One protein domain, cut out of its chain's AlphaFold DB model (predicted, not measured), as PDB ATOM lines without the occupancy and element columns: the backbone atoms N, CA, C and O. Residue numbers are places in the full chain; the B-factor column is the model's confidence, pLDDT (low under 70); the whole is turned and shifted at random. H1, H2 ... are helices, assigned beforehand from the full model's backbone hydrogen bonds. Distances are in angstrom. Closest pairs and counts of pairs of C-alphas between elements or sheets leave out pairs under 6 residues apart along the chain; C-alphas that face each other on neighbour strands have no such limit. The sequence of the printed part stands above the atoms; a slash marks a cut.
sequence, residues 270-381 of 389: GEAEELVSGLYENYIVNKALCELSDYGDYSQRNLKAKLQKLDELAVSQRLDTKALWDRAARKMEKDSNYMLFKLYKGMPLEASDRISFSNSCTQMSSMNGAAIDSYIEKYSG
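AT A GLANCE: This is residues 270 to 381 of the 389 residues of an uncharacterized protein of Agrobacterium larrymoorei (UniProt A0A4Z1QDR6). Three long helices, H1, H2 and H5, form an elongated bundle, lying side by side at shallow tilts, with H1 in the middle of the domain. H2 and H5 cover one side of H1, and the short helices H3 and H4 follow one another along its other side. The 112 printed residues hold five named helices, H1 to H5 in chain order, and no named strand: all helix. The whole is compact, with a radius of gyration of the C-alphas of 14.6 A, and spans 46 by 25 by 16 A.

IN THESE COORDINATES: H1, residues 270 to 290, begins at C-alpha (10.626, 43.318, 20.817) and is 30.3 A long. H2, residues 296 to 316, 30.1 A, has a kink of 29 degrees near residue 303. H3 is residues 321 to 332 and H4 residues 336 to 344. H5, residues 351 to 380, 42.3 A, ends at C-alpha (4.861, 33.455, 33.606).

HOW THE PARTS SIT: H1 is the hub. It forms a hairpin with H2, at 16 degrees; their closest C-alphas, Cys 290 and Gly 296, are 4.1 A apart. H5 touches H1 at Cys 361 and Cys 290, 4.9 A, and H2 at Gly 369 and Leu 303, 5.9 A. H3 touches H1 at a steep tilt of 54 degrees, Ala 328 to Glu 281, 5.1 A between C-alphas. H4 touches residues 284 to 289 of H1 alone, closest at Tyr 338 and Val 285, 5.3 A. H3 and H5 are apart. Every O i to N i+4 pair is within hydrogen-bond range in H1, H3, H4 and H5; in H2, 15 of 17.

THE WHOLE: The farthest C-alphas, Pro 348 and Gly 381, are 47.4 A apart. The printed part has no cut, and no link is long. Mean pLDDT of the printed part is 78.2; 28 residues are under 70, among them 294 to 299 and 350 to 356.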
ATOM      1  N   GLY A 270       9.326  43.545  21.464       69.31
ATOM      2  CA  GLY A 270      10.626  43.318  20.817       69.31
ATOM      3  C   GLY A 270      11.690  42.619  21.677       69.31
ATOM      4  O   GLY A 270      12.512  41.891  21.133       69.31
ATOM      5  N   GLU A 271      11.674  42.779  23.006       78.31
ATOM      6  CA  GLU A 271      12.650  42.113  23.892       78.31
ATOM      7  C   GLU A 271      12.341  40.613  24.022       78.31
ATOM      8  O   GLU A 271      13.240  39.774  24.020       78.31
ATOM      9  N   ALA A 272      11.054  40.264  24.098       80.00
ATOM     10  CA  ALA A 272      10.620  38.874  24.183       80.00
ATOM     11  C   ALA A 272      10.881  38.116  22.872       80.00
ATOM     12  O   ALA A 272      11.308  36.965  22.915       80.00
ATOM     13  N   GLU A 273      10.686  38.768  21.720       84.38
ATOM     14  CA  GLU A 273      11.015  38.201  20.406       84.38
ATOM     15  C   GLU A 273      12.504  37.859  20.272       84.38
ATOM     16  O   GLU A 273      12.844  36.768  19.810       84.38
ATOM     17  N   GLU A 274      13.396  38.764  20.689       84.50
ATOM     18  CA  GLU A 274      14.845  38.549  20.617       84.50
ATOM     19  C   GLU A 274      15.293  37.406  21.538       84.50
ATOM     20  O   GLU A 274      16.053  36.529  21.118       84.50
ATOM     21  N   LEU A 275      14.760  37.358  22.763       85.88
ATOM     22  CA  LEU A 275      15.051  36.293  23.724       85.88
ATOM     23  C   LEU A 275      14.574  34.923  23.227       85.88
ATOM     24  O   LEU A 275      15.344  33.964  23.250       85.88
ATOM     25  N   VAL A 276      13.335  34.824  22.735       87.88
ATOM     26  CA  VAL A 276      12.785  33.570  22.190       87.88
ATOM     27  C   VAL A 276      13.580  33.114  20.965       87.88
ATOM     28  O   VAL A 276      13.947  31.942  20.878       87.88
ATOM     29  N   SER A 277      13.923  34.034  20.056       88.06
ATOM     30  CA  SER A 277      14.770  33.720  18.898       88.06
ATOM     31  C   SER A 277      16.133  33.175  19.332       88.06
ATOM     32  O   SER A 277      16.564  32.144  18.822       88.06
ATOM     33  N   GLY A 278      16.795  33.808  20.307       86.88
ATOM     34  CA  GLY A 278      18.081  33.339  20.831       86.88
ATOM     35  C   GLY A 278      18.001  31.951  21.479       86.88
ATOM     36  O   GLY A 278      18.901  31.129  21.306       86.88
ATOM     37  N   LEU A 279      16.902  31.644  22.175       89.88
ATOM     38  CA  LEU A 279      16.679  30.323  22.772       89.88
ATOM     39  C   LEU A 279      16.464  29.235  21.707       89.88
ATOM     40  O   LEU A 279      17.005  28.136  21.853       89.88
ATOM     41  N   TYR A 280      15.771  29.539  20.603       93.38
ATOM     42  CA  TYR A 280      15.672  28.623  19.460       93.38
ATOM     43  C   TYR A 280      17.014  28.393  18.769       93.38
ATOM     44  O   TYR A 280      17.354  27.250  18.469       93.38
ATOM     45  N   GLU A 281      17.793  29.449  18.541       91.56
ATOM     46  CA  GLU A 281      19.133  29.342  17.953       91.56
ATOM     47  C   GLU A 281      20.021  28.404  18.785       91.56
ATOM     48  O   GLU A 281      20.557  27.421  18.269       91.56
ATOM     49  N   ASN A 282      20.075  28.632  20.100       88.19
ATOM     50  CA  ASN A 282      20.827  27.794  21.031       88.19
ATOM     51  C   ASN A 282      20.334  26.343  21.048       88.19
ATOM     52  O   ASN A 282      21.150  25.420  21.123       88.19
ATOM     53  N   TYR A 283      19.019  26.119  20.969       90.62
ATOM     54  CA  TYR A 283      18.445  24.777  20.885       90.62
ATOM     55  C   TYR A 283      18.878  24.045  19.607       90.62
ATOM     56  O   TYR A 283      19.256  22.876  19.669       90.62
ATOM     57  N   ILE A 284      18.872  24.721  18.456       91.69
ATOM     58  CA  ILE A 284      19.219  24.125  17.159       91.69
ATOM     59  C   ILE A 284      20.688  23.686  17.119       91.69
ATOM     60  O   ILE A 284      20.976  22.564  16.696       91.69
ATOM     61  N   VAL A 285      21.608  24.529  17.599       90.19
ATOM     62  CA  VAL A 285      23.038  24.179  17.676       90.19
ATOM     63  C   VAL A 285      23.260  23.033  18.662       90.19
ATOM     64  O   VAL A 285      23.981  22.084  18.361       90.19
ATOM     65  N   ASN A 286      22.591  23.082  19.816       87.75
ATOM     66  CA  ASN A 286      22.677  22.041  20.832       87.75
ATOM     67  C   ASN A 286      22.195  20.687  20.306       87.75
ATOM     68  O   ASN A 286      22.866  19.676  20.488       87.75
ATOM     69  N   LYS A 287      21.067  20.674  19.594       89.69
ATOM     70  CA  LYS A 287      20.545  19.464  18.966       89.69
ATOM     71  C   LYS A 287      21.556  18.865  17.989       89.69
ATOM     72  O   LYS A 287      21.804  17.667  18.058       89.69
ATOM     73  N   ALA A 288      22.164  19.680  17.127       87.75
ATOM     74  CA  ALA A 288      23.169  19.206  16.175       87.75
ATOM     75  C   ALA A 288      24.402  18.605  16.871       87.75
ATOM     76  O   ALA A 288      24.910  17.580  16.430       87.75
ATOM     77  N   LEU A 289      24.846  19.202  17.980       86.00
ATOM     78  CA  LEU A 289      25.911  18.658  18.823       86.00
ATOM     79  C   LEU A 289      25.510  17.326  19.475       86.00
ATOM     80  O   LEU A 289      26.283  16.373  19.481       86.00
ATOM     81  N   CYS A 290      24.293  17.243  20.012       81.94
ATOM     82  CA  CYS A 290      23.782  16.038  20.655       81.94
ATOM     83  C   CYS A 290      23.577  14.878  19.671       81.94
ATOM     84  O   CYS A 290      23.726  13.732  20.063       81.94
ATOM     85  N   GLU A 291      23.318  15.141  18.390       84.69
ATOM     86  CA  GLU A 291      23.268  14.093  17.357       84.69
ATOM     87  C   GLU A 291      24.629  13.402  17.116       84.69
ATOM     88  O   GLU A 291      24.667  12.352  16.478       84.69
ATOM     89  N   LEU A 292      25.733  13.964  17.625       77.44
ATOM     90  CA  LEU A 292      27.078  13.365  17.605       77.44
ATOM     91  C   LEU A 292      27.411  12.581  18.886       77.44
ATOM     92  O   LEU A 292      28.509  12.042  19.014       77.44
ATOM     93  N   SER A 293      26.488  12.565  19.848       71.38
ATOM     94  CA  SER A 293      26.623  11.917  21.151       71.38
ATOM     95  C   SER A 293      25.834  10.611  21.179       71.38
ATOM     96  O   SER A 293      24.677  10.577  20.760       71.38
ATOM     97  N   ASP A 294      26.414   9.563  21.770       57.34
ATOM     98  CA  ASP A 294      25.725   8.282  21.990       57.34
ATOM     99  C   ASP A 294      24.552   8.416  23.001       57.34
ATOM    100  O   ASP A 294      23.709   7.529  23.106       57.34
ATOM    101  N   TYR A 295      24.451   9.559  23.701       56.38
ATOM    102  CA  TYR A 295      23.427   9.874  24.713       56.38
ATOM    103  C   TYR A 295      22.607  11.130  24.386       56.38
ATOM    104  O   TYR A 295      21.854  11.632  25.228       56.38
ATOM    105  N   GLY A 296      22.740  11.659  23.166       54.69
ATOM    106  CA  GLY A 296      22.094  12.900  22.745       54.69
ATOM    107  C   GLY A 296      20.583  12.908  22.949       54.69
ATOM    108  O   GLY A 296      20.026  13.899  23.423       54.69
ATOM    109  N   ASP A 297      19.924  11.782  22.675       55.34
ATOM    110  CA  ASP A 297      18.471  11.642  22.785       55.34
ATOM    111  C   ASP A 297      17.948  11.844  24.216       55.34
ATOM    112  O   ASP A 297      16.841  12.362  24.402       55.34
ATOM    113  N   TYR A 298      18.734  11.480  25.237       54.28
ATOM    114  CA  TYR A 298      18.353  11.676  26.638       54.28
ATOM    115  C   TYR A 298      18.414  13.159  27.023       54.28
ATOM    116  O   TYR A 298      17.411  13.724  27.468       54.28
ATOM    117  N   SER A 299      19.549  13.818  26.766       58.91
ATOM    118  CA  SER A 299      19.738  15.253  27.033       58.91
ATOM    119  C   SER A 299      18.744  16.123  26.248       58.91
ATOM    120  O   SER A 299      18.229  17.117  26.766       58.91
ATOM    121  N   GLN A 300      18.379  15.702  25.032       70.12
ATOM    122  CA  GLN A 300      17.382  16.379  24.198       70.12
ATOM    123  C   GLN A 300      15.942  16.226  24.696       70.12
ATOM    124  O   GLN A 300      15.130  17.128  24.480       70.12
ATOM    125  N   ARG A 301      15.590  15.122  25.369       67.00
ATOM    126  CA  ARG A 301      14.211  14.868  25.821       67.00
ATOM    127  C   ARG A 301      13.731  15.923  26.817       67.00
ATOM    128  O   ARG A 301      12.651  16.487  26.639       67.00
ATOM    129  N   ASN A 302      14.551  16.224  27.822       62.00
ATOM    130  CA  ASN A 302      14.232  17.229  28.837       62.00
ATOM    131  C   ASN A 302      14.188  18.636  28.235       62.00
ATOM    132  O   ASN A 302      13.279  19.415  28.527       62.00
ATOM    133  N   LEU A 303      15.133  18.947  27.345       72.50
ATOM    134  CA  LEU A 303      15.197  20.249  26.693       72.50
ATOM    135  C   LEU A 303      13.993  20.486  25.767       72.50
ATOM    136  O   LEU A 303      13.419  21.572  25.777       72.50
ATOM    137  N   LYS A 304      13.543  19.456  25.038       78.19
ATOM    138  CA  LYS A 304      12.341  19.514  24.192       78.19
ATOM    139  C   LYS A 304      11.075  19.802  25.002       78.19
ATOM    140  O   LYS A 304      10.266  20.622  24.579       78.19
ATOM    141  N   ALA A 305      10.911  19.172  26.167       74.00
ATOM    142  CA  ALA A 305       9.767  19.431  27.043       74.00
ATOM    143  C   ALA A 305       9.766  20.873  27.586       74.00
ATOM    144  O   ALA A 305       8.715  21.507  27.676       74.00
ATOM    145  N   LYS A 306      10.944  21.422  27.915       76.88
ATOM    146  CA  LYS A 306      11.080  22.833  28.310       76.88
ATOM    147  C   LYS A 306      10.787  23.786  27.150       76.88
ATOM    148  O   LYS A 306      10.107  24.786  27.352       76.88
ATOM    149  N   LEU A 307      11.230  23.447  25.939       85.00
ATOM    150  CA  LEU A 307      10.955  24.236  24.740       85.00
ATOM    151  C   LEU A 307       9.454  24.305  24.423       85.00
ATOM    152  O   LEU A 307       8.961  25.365  24.070       85.00
ATOM    153  N   GLN A 308       8.708  23.215  24.636       85.38
ATOM    154  CA  GLN A 308       7.245  23.218  24.502       85.38
ATOM    155  C   GLN A 308       6.572  24.200  25.473       85.38
ATOM    156  O   GLN A 308       5.693  24.955  25.072       85.38
ATOM    157  N   LYS A 309       7.020  24.248  26.734       79.69
ATOM    158  CA  LYS A 309       6.509  25.217  27.720       79.69
ATOM    159  C   LYS A 309       6.851  26.660  27.348       79.69
ATOM    160  O   LYS A 309       6.051  27.563  27.583       79.69
ATOM    161  N   LEU A 310       8.036  26.876  26.778       86.69
ATOM    162  CA  LEU A 310       8.422  28.173  26.232       86.69
ATOM    163  C   LEU A 310       7.510  28.580  25.071       86.69
ATOM    164  O   LEU A 310       7.046  29.715  25.068       86.69
ATOM    165  N   ASP A 311       7.214  27.670  24.139       85.25
ATOM    166  CA  ASP A 311       6.310  27.925  23.010       85.25
ATOM    167  C   ASP A 311       4.911  28.315  23.493       85.25
ATOM    168  O   ASP A 311       4.363  29.320  23.045       85.25
ATOM    169  N   GLU A 312       4.347  27.563  24.441       85.62
ATOM    170  CA  GLU A 312       3.039  27.861  25.036       85.62
ATOM    171  C   GLU A 312       3.007  29.265  25.659       85.62
ATOM    172  O   GLU A 312       2.069  30.038  25.436       85.62
ATOM    173  N   LEU A 313       4.059  29.626  26.402       84.38
ATOM    174  CA  LEU A 313       4.170  30.933  27.041       84.38
ATOM    175  C   LEU A 313       4.368  32.060  26.017       84.38
ATOM    176  O   LEU A 313       3.691  33.084  26.109       84.38
ATOM    177  N   ALA A 314       5.231  31.874  25.021       84.88
ATOM    178  CA  ALA A 314       5.476  32.842  23.954       84.88
ATOM    179  C   ALA A 314       4.210  33.092  23.110       84.88
ATOM    180  O   ALA A 314       3.868  34.242  22.823       84.88
ATOM    181  N   VAL A 315       3.445  32.040  22.795       86.94
ATOM    182  CA  VAL A 315       2.135  32.163  22.130       86.94
ATOM    183  C   VAL A 315       1.149  32.938  23.005       86.94
ATOM    184  O   VAL A 315       0.432  33.804  22.499       86.94
ATOM    185  N   SER A 316       1.136  32.704  24.325       81.75
ATOM    186  CA  SER A 316       0.277  33.459  25.254       81.75
ATOM    187  C   SER A 316       0.590  34.966  25.281       81.75
ATOM    188  O   SER A 316      -0.286  35.777  25.583       81.75
ATOM    189  N   GLN A 317       1.810  35.346  24.889       82.50
ATOM    190  CA  GLN A 317       2.264  36.731  24.723       82.50
ATOM    191  C   GLN A 317       2.036  37.295  23.318       82.50
ATOM    192  O   GLN A 317       2.462  38.413  23.029       82.50
ATOM    193  N   ARG A 318       1.336  36.556  22.450       85.75
ATOM    194  CA  ARG A 318       1.065  36.915  21.049       85.75
ATOM    195  C   ARG A 318       2.318  36.989  20.169       85.75
ATOM    196  O   ARG A 318       2.309  37.704  19.170       85.75
ATOM    197  N   LEU A 319       3.374  36.249  20.515       87.12
ATOM    198  CA  LEU A 319       4.540  36.092  19.649       87.12
ATOM    199  C   LEU A 319       4.252  35.072  18.539       87.12
ATOM    200  O   LEU A 319       3.643  34.030  18.783       87.12
ATOM    201  N   ASP A 320       4.731  35.347  17.324       90.38
ATOM    202  CA  ASP A 320       4.704  34.386  16.215       90.38
ATOM    203  C   ASP A 320       5.888  33.412  16.342       90.38
ATOM    204  O   ASP A 320       6.942  33.575  15.719       90.38
ATOM    205  N   THR A 321       5.726  32.400  17.197       89.25
ATOM    206  CA  THR A 321       6.758  31.387  17.482       89.25
ATOM    207  C   THR A 321       7.215  30.643  16.231       89.25
ATOM    208  O   THR A 321       8.393  30.316  16.107       89.25
ATOM    209  N   LYS A 322       6.324  30.449  15.251       92.00
ATOM    210  CA  LYS A 322       6.665  29.821  13.972       92.00
ATOM    211  C   LYS A 322       7.607  30.702  13.154       92.00
ATOM    212  O   LYS A 322       8.640  30.223  12.691       92.00
ATOM    213  N   ALA A 323       7.295  31.990  13.004       91.06
ATOM    214  CA  ALA A 323       8.172  32.914  12.288       91.06
ATOM    215  C   ALA A 323       9.531  33.095  12.990       91.06
ATOM    216  O   ALA A 323      10.558  33.218  12.313       91.06
ATOM    217  N   LEU A 324       9.548  33.088  14.328       90.75
ATOM    218  CA  LEU A 324      10.773  33.143  15.132       90.75
ATOM    219  C   LEU A 324      11.625  31.879  14.950       90.75
ATOM    220  O   LEU A 324      12.822  31.994  14.684       90.75
ATOM    221  N   TRP A 325      11.016  30.691  14.988       93.88
ATOM    222  CA  TRP A 325      11.694  29.426  14.702       93.88
ATOM    223  C   TRP A 325      12.290  29.401  13.290       93.88
ATOM    224  O   TRP A 325      13.474  29.110  13.114       93.88
ATOM    225  N   ASP A 326      11.509  29.779  12.274       91.88
ATOM    226  CA  ASP A 326      11.962  29.802  10.877       91.88
ATOM    227  C   ASP A 326      13.110  30.802  10.654       91.88
ATOM    228  O   ASP A 326      13.967  30.620   9.780       91.88
ATOM    229  N   ARG A 327      13.134  31.904  11.412       90.56
ATOM    230  CA  ARG A 327      14.236  32.875  11.393       90.56
ATOM    231  C   ARG A 327      15.486  32.295  12.057       90.56
ATOM    232  O   ARG A 327      16.553  32.351  11.446       90.56
ATOM    233  N   ALA A 328      15.343  31.706  13.244       91.19
ATOM    234  CA  ALA A 328      16.427  31.054  13.972       91.19
ATOM    235  C   ALA A 328      17.063  29.930  13.139       91.19
ATOM    236  O   ALA A 328      18.272  29.930  12.927       91.19
ATOM    237  N   ALA A 329      16.259  29.036  12.556       91.25
ATOM    238  CA  ALA A 329      16.743  27.942  11.716       91.25
ATOM    239  C   ALA A 329      17.537  28.433  10.496       91.25
ATOM    240  O   ALA A 329      18.640  27.953  10.238       91.25
ATOM    241  N   ARG A 330      17.033  29.451   9.783       92.50
ATOM    242  CA  ARG A 330      17.753  30.050   8.643       92.50
ATOM    243  C   ARG A 330      19.065  30.712   9.046       92.50
ATOM    244  O   ARG A 330      20.005  30.715   8.252       92.50
ATOM    245  N   LYS A 331      19.128  31.295  10.245       92.19
ATOM    246  CA  LYS A 331      20.364  31.864  10.787       92.19
ATOM    247  C   LYS A 331      21.366  30.759  11.123       92.19
ATOM    248  O   LYS A 331      22.523  30.869  10.731       92.19
ATOM    249  N   MET A 332      20.913  29.688  11.774       92.38
ATOM    250  CA  MET A 332      21.770  28.576  12.196       92.38
ATOM    251  C   MET A 332      22.340  27.768  11.030       92.38
ATOM    252  O   MET A 332      23.465  27.301  11.130       92.38
ATOM    253  N   GLU A 333      21.670  27.695   9.876       89.50
ATOM    254  CA  GLU A 333      22.265  27.101   8.660       89.50
ATOM    255  C   GLU A 333      23.560  27.803   8.194       89.50
ATOM    256  O   GLU A 333      24.323  27.230   7.420       89.50
ATOM    257  N   LYS A 334      23.829  29.034   8.655       90.44
ATOM    258  CA  LYS A 334      25.072  29.779   8.382       90.44
ATOM    259  C   LYS A 334      26.009  29.855   9.592       90.44
ATOM    260  O   LYS A 334      27.056  30.493   9.498       90.44
ATOM    261  N   ASP A 335      25.623  29.271  10.723       93.00
ATOM    262  CA  ASP A 335      26.425  29.280  11.941       93.00
ATOM    263  C   ASP A 335      27.597  28.296  11.823       93.00
ATOM    264  O   ASP A 335      27.436  27.154  11.387       93.00
ATOM    265  N   SER A 336      28.792  28.738  12.220       84.00
ATOM    266  CA  SER A 336      30.017  27.950  12.066       84.00
ATOM    267  C   SER A 336      30.017  26.680  12.914       84.00
ATOM    268  O   SER A 336      30.529  25.659  12.460       84.00
ATOM    269  N   ASN A 337      29.435  26.714  14.118       82.88
ATOM    270  CA  ASN A 337      29.364  25.539  14.985       82.88
ATOM    271  C   ASN A 337      28.325  24.552  14.459       82.88
ATOM    272  O   ASN A 337      28.597  23.357  14.376       82.88
ATOM    273  N   TYR A 338      27.161  25.048  14.033       87.56
ATOM    274  CA  TYR A 338      26.138  24.207  13.414       87.56
ATOM    275  C   TYR A 338      26.658  23.499  12.153       87.56
ATOM    276  O   TYR A 338      26.483  22.286  11.999       87.56
ATOM    277  N   MET A 339      27.350  24.230  11.273       86.62
ATOM    278  CA  MET A 339      27.998  23.655  10.091       86.62
ATOM    279  C   MET A 339      29.057  22.615  10.467       86.62
ATOM    280  O   MET A 339      29.099  21.544   9.861       86.62
ATOM    281  N   LEU A 340      29.884  22.905  11.476       84.00
ATOM    282  CA  LEU A 340      30.902  21.981  11.969       84.00
ATOM    283  C   LEU A 340      30.276  20.673  12.472       84.00
ATOM    284  O   LEU A 340      30.712  19.595  12.072       84.00
ATOM    285  N   PHE A 341      29.218  20.738  13.283       86.88
ATOM    286  CA  PHE A 341      28.550  19.536  13.786       86.88
ATOM    287  C   PHE A 341      27.871  18.733  12.671       86.88
ATOM    288  O   PHE A 341      27.967  17.505  12.654       86.88
ATOM    289  N   LYS A 342      27.270  19.403  11.675       85.44
ATOM    290  CA  LYS A 342      26.746  18.729  10.474       85.44
ATOM    291  C   LYS A 342      27.827  17.938   9.730       85.44
ATOM    292  O   LYS A 342      27.532  16.844   9.255       85.44
ATOM    293  N   LEU A 343      29.055  18.460   9.635       82.56
ATOM    294  CA  LEU A 343      30.170  17.754   8.992       82.56
ATOM    295  C   LEU A 343      30.547  16.474   9.751       82.56
ATOM    296  O   LEU A 343      30.771  15.438   9.127       82.56
ATOM    297  N   TYR A 344      30.571  16.518  11.086       80.25
ATOM    298  CA  TYR A 344      30.921  15.362  11.921       80.25
ATOM    299  C   TYR A 344      29.895  14.224  11.888       80.25
ATOM    300  O   TYR A 344      30.273  13.071  12.076       80.25
ATOM    301  N   LYS A 345      28.624  14.507  11.581       76.88
ATOM    302  CA  LYS A 345      27.522  13.526  11.626       76.88
ATOM    303  C   LYS A 345      27.711  12.307  10.707       76.88
ATOM    304  O   LYS A 345      27.097  11.271  10.935       76.88
ATOM    305  N   GLY A 346      28.544  12.418   9.671       66.38
ATOM    306  CA  GLY A 346      28.842  11.331   8.729       66.38
ATOM    307  C   GLY A 346      30.228  10.701   8.882       66.38
ATOM    308  O   GLY A 346      30.586   9.850   8.071       66.38
ATOM    309  N   MET A 347      31.025  11.131   9.864       73.94
ATOM    310  CA  MET A 347      32.404  10.670  10.036       73.94
ATOM    311  C   MET A 347      32.509   9.602  11.135       73.94
ATOM    312  O   MET A 347      31.782   9.664  12.128       73.94
ATOM    313  N   PRO A 348      33.414   8.615  10.999       71.81
ATOM    314  CA  PRO A 348      33.711   7.692  12.084       71.81
ATOM    315  C   PRO A 348      34.422   8.452  13.210       71.81
ATOM    316  O   PRO A 348      35.575   8.851  13.068       71.81
ATOM    317  N   LEU A 349      33.710   8.674  14.315       73.06
ATOM    318  CA  LEU A 349      34.244   9.319  15.514       73.06
ATOM    319  C   LEU A 349      34.915   8.299  16.435       73.06
ATOM    320  O   LEU A 349      34.313   7.261  16.739       73.06
ATOM    321  N   GLU A 350      36.117   8.627  16.915       69.62
ATOM    322  CA  GLU A 350      36.798   7.874  17.969       69.62
ATOM    323  C   GLU A 350      36.052   7.995  19.309       69.62
ATOM    324  O   GLU A 350      35.303   8.947  19.548       69.62
ATOM    325  N   ALA A 351      36.259   7.029  20.210       54.94
ATOM    326  CA  ALA A 351      35.563   6.981  21.497       54.94
ATOM    327  C   ALA A 351      35.798   8.245  22.351       54.94
ATOM    328  O   ALA A 351      34.864   8.759  22.962       54.94
ATOM    329  N   SER A 352      37.013   8.801  22.345       63.25
ATOM    330  CA  SER A 352      37.338  10.048  23.053       63.25
ATOM    331  C   SER A 352      36.578  11.262  22.514       63.25
ATOM    332  O   SER A 352      36.166  12.126  23.290       63.25
ATOM    333  N   ASP A 353      36.359  11.325  21.201       62.72
ATOM    334  CA  ASP A 353      35.634  12.425  20.563       62.72
ATOM    335  C   ASP A 353      34.136  12.320  20.842       62.72
ATOM    336  O   ASP A 353      33.497  13.317  21.178       62.72
ATOM    337  N   ARG A 354      33.581  11.102  20.819       61.28
ATOM    338  CA  ARG A 354      32.191  10.840  21.232       61.28
ATOM    339  C   ARG A 354      31.937  11.230  22.686       61.28
ATOM    340  O   ARG A 354      30.909  11.838  22.982       61.28
ATOM    341  N   ILE A 355      32.881  10.947  23.587       58.41
ATOM    342  CA  ILE A 355      32.810  11.362  24.999       58.41
ATOM    343  C   ILE A 355      32.849  12.892  25.111       58.41
ATOM    344  O   ILE A 355      32.038  13.483  25.826       58.41
ATOM    345  N   SER A 356      33.742  13.551  24.369       66.12
ATOM    346  CA  SER A 356      33.804  15.016  24.289       66.12
ATOM    347  C   SER A 356      32.478  15.621  23.811       66.12
ATOM    348  O   SER A 356      31.936  16.495  24.489       66.12
ATOM    349  N   PHE A 357      31.897  15.119  22.717       74.06
ATOM    350  CA  PHE A 357      30.599  15.585  22.215       74.06
ATOM    351  C   PHE A 357      29.452  15.300  23.189       74.06
ATOM    352  O   PHE A 357      28.578  16.149  23.359       74.06
ATOM    353  N   SER A 358      29.473  14.160  23.884       61.09
ATOM    354  CA  SER A 358      28.481  13.816  24.911       61.09
ATOM    355  C   SER A 358      28.517  14.790  26.087       61.09
ATOM    356  O   SER A 358      27.481  15.322  26.489       61.09
ATOM    357  N   ASN A 359      29.713  15.109  26.582       58.66
ATOM    358  CA  ASN A 359      29.903  16.082  27.655       58.66
ATOM    359  C   ASN A 359      29.460  17.487  27.235       58.66
ATOM    360  O   ASN A 359      28.731  18.154  27.975       58.66
ATOM    361  N   SER A 360      29.854  17.926  26.038       69.56
ATOM    362  CA  SER A 360      29.444  19.226  25.503       69.56
ATOM    363  C   SER A 360      27.931  19.292  25.263       69.56
ATOM    364  O   SER A 360      27.315  20.298  25.606       69.56
ATOM    365  N   CYS A 361      27.311  18.219  24.759       74.38
ATOM    366  CA  CYS A 361      25.858  18.105  24.611       74.38
ATOM    367  C   CYS A 361      25.148  18.279  25.961       74.38
ATOM    368  O   CYS A 361      24.226  19.090  26.071       74.38
ATOM    369  N   THR A 362      25.593  17.580  27.008       61.31
ATOM    370  CA  THR A 362      24.996  17.668  28.350       61.31
ATOM    371  C   THR A 362      25.176  19.055  28.966       61.31
ATOM    372  O   THR A 362      24.201  19.651  29.427       61.31
ATOM    373  N   GLN A 363      26.388  19.617  28.917       62.34
ATOM    374  CA  GLN A 363      26.670  20.956  29.444       62.34
ATOM    375  C   GLN A 363      25.810  22.018  28.753       62.34
ATOM    376  O   GLN A 363      25.142  22.819  29.410       62.34
ATOM    377  N   MET A 364      25.793  21.998  27.423       71.88
ATOM    378  CA  MET A 364      25.028  22.949  26.634       71.88
ATOM    379  C   MET A 364      23.521  22.750  26.843       71.88
ATOM    380  O   MET A 364      22.771  23.723  26.827       71.88
ATOM    381  N   SER A 365      23.055  21.512  27.067       69.12
ATOM    382  CA  SER A 365      21.632  21.223  27.323       69.12
ATOM    383  C   SER A 365      21.187  21.772  28.670       69.12
ATOM    384  O   SER A 365      20.102  22.340  28.766       69.12
ATOM    385  N   SER A 366      22.048  21.675  29.686       64.38
ATOM    386  CA  SER A 366      21.813  22.279  30.998       64.38
ATOM    387  C   SER A 366      21.763  23.808  30.919       64.38
ATOM    388  O   SER A 366      20.792  24.417  31.369       64.38
ATOM    389  N   MET A 367      22.744  24.435  30.255       68.75
ATOM    390  CA  MET A 367      22.770  25.892  30.062       68.75
ATOM    391  C   MET A 367      21.531  26.399  29.316       68.75
ATOM    392  O   MET A 367      20.899  27.363  29.748       68.75
ATOM    393  N   ASN A 368      21.140  25.718  28.236       71.31
ATOM    394  CA  ASN A 368      19.935  26.060  27.485       71.31
ATOM    395  C   ASN A 368      18.671  25.855  28.326       71.31
ATOM    396  O   ASN A 368      17.772  26.689  28.295       71.31
ATOM    397  N   GLY A 369      18.610  24.775  29.109       69.06
ATOM    398  CA  GLY A 369      17.505  24.511  30.024       69.06
ATOM    399  C   GLY A 369      17.334  25.614  31.066       69.06
ATOM    400  O   GLY A 369      16.215  26.073  31.266       69.06
ATOM    401  N   ALA A 370      18.426  26.081  31.676       67.75
ATOM    402  CA  ALA A 370      18.402  27.173  32.649       67.75
ATOM    403  C   ALA A 370      17.991  28.513  32.016       67.75
ATOM    404  O   ALA A 370      17.243  29.282  32.615       67.75
ATOM    405  N   ALA A 371      18.435  28.786  30.785       70.06
ATOM    406  CA  ALA A 371      18.030  29.984  30.055       70.06
ATOM    407  C   ALA A 371      16.525  29.968  29.712       70.06
ATOM    408  O   ALA A 371      15.854  30.993  29.838       70.06
ATOM    409  N   ILE A 372      15.979  28.799  29.347       76.69
ATOM    410  CA  ILE A 372      14.535  28.612  29.141       76.69
ATOM    411  C   ILE A 372      13.769  28.777  30.458       76.69
ATOM    412  O   ILE A 372      12.763  29.481  30.480       76.69
ATOM    413  N   ASP A 373      14.239  28.181  31.558       72.81
ATOM    414  CA  ASP A 373      13.592  28.321  32.869       72.81
ATOM    415  C   ASP A 373      13.568  29.789  33.319       72.81
ATOM    416  O   ASP A 373      12.534  30.271  33.768       72.81
ATOM    417  N   SER A 374      14.666  30.525  33.114       74.31
ATOM    418  CA  SER A 374      14.746  31.957  33.421       74.31
ATOM    419  C   SER A 374      13.764  32.785  32.588       74.31
ATOM    420  O   SER A 374      13.118  33.693  33.118       74.31
ATOM    421  N   TYR A 375      13.593  32.455  31.301       81.19
ATOM    422  CA  TYR A 375      12.552  33.063  30.473       81.19
ATOM    423  C   TYR A 375      11.161  32.748  31.038       81.19
ATOM    424  O   TYR A 375      10.374  33.662  31.278       81.19
ATOM    425  N   ILE A 376      10.861  31.476  31.314       76.19
ATOM    426  CA  ILE A 376       9.563  31.058  31.854       76.19
ATOM    427  C   ILE A 376       9.267  31.763  33.183       76.19
ATOM    428  O   ILE A 376       8.162  32.269  33.367       76.19
ATOM    429  N   GLU A 377      10.231  31.852  34.092       76.50
ATOM    430  CA  GLU A 377      10.085  32.538  35.378       76.50
ATOM    431  C   GLU A 377       9.816  34.036  35.196       76.50
ATOM    432  O   GLU A 377       8.845  34.564  35.746       76.50
ATOM    433  N   LYS A 378      10.613  34.713  34.355       79.38
ATOM    434  CA  LYS A 378      10.462  36.147  34.063       79.38
ATOM    435  C   LYS A 378       9.070  36.480  33.521       79.38
ATOM    436  O   LYS A 378       8.535  37.550  33.804       79.38
ATOM    437  N   TYR A 379       8.490  35.571  32.745       74.62
ATOM    438  CA  TYR A 379       7.344  35.868  31.895       74.62
ATOM    439  C   TYR A 379       6.031  35.172  32.272       74.62
ATOM    440  O   TYR A 379       4.967  35.609  31.838       74.62
ATOM    441  N   SER A 380       6.068  34.124  33.096       71.12
ATOM    442  CA  SER A 380       4.861  33.455  33.606       71.12
ATOM    443  C   SER A 380       4.264  34.145  34.838       71.12
ATOM    444  O   SER A 380       3.156  33.803  35.257       71.12
ATOM    445  N   GLY A 381       4.983  35.101  35.444       57.28
ATOM    446  CA  GLY A 381       4.555  35.807  36.657       57.28
ATOM    447  C   GLY A 381       4.468  34.918  37.905       57.28
ATOM    448  O   GLY A 381       4.029  35.381  38.959       57.28
TER     449      GLY A 381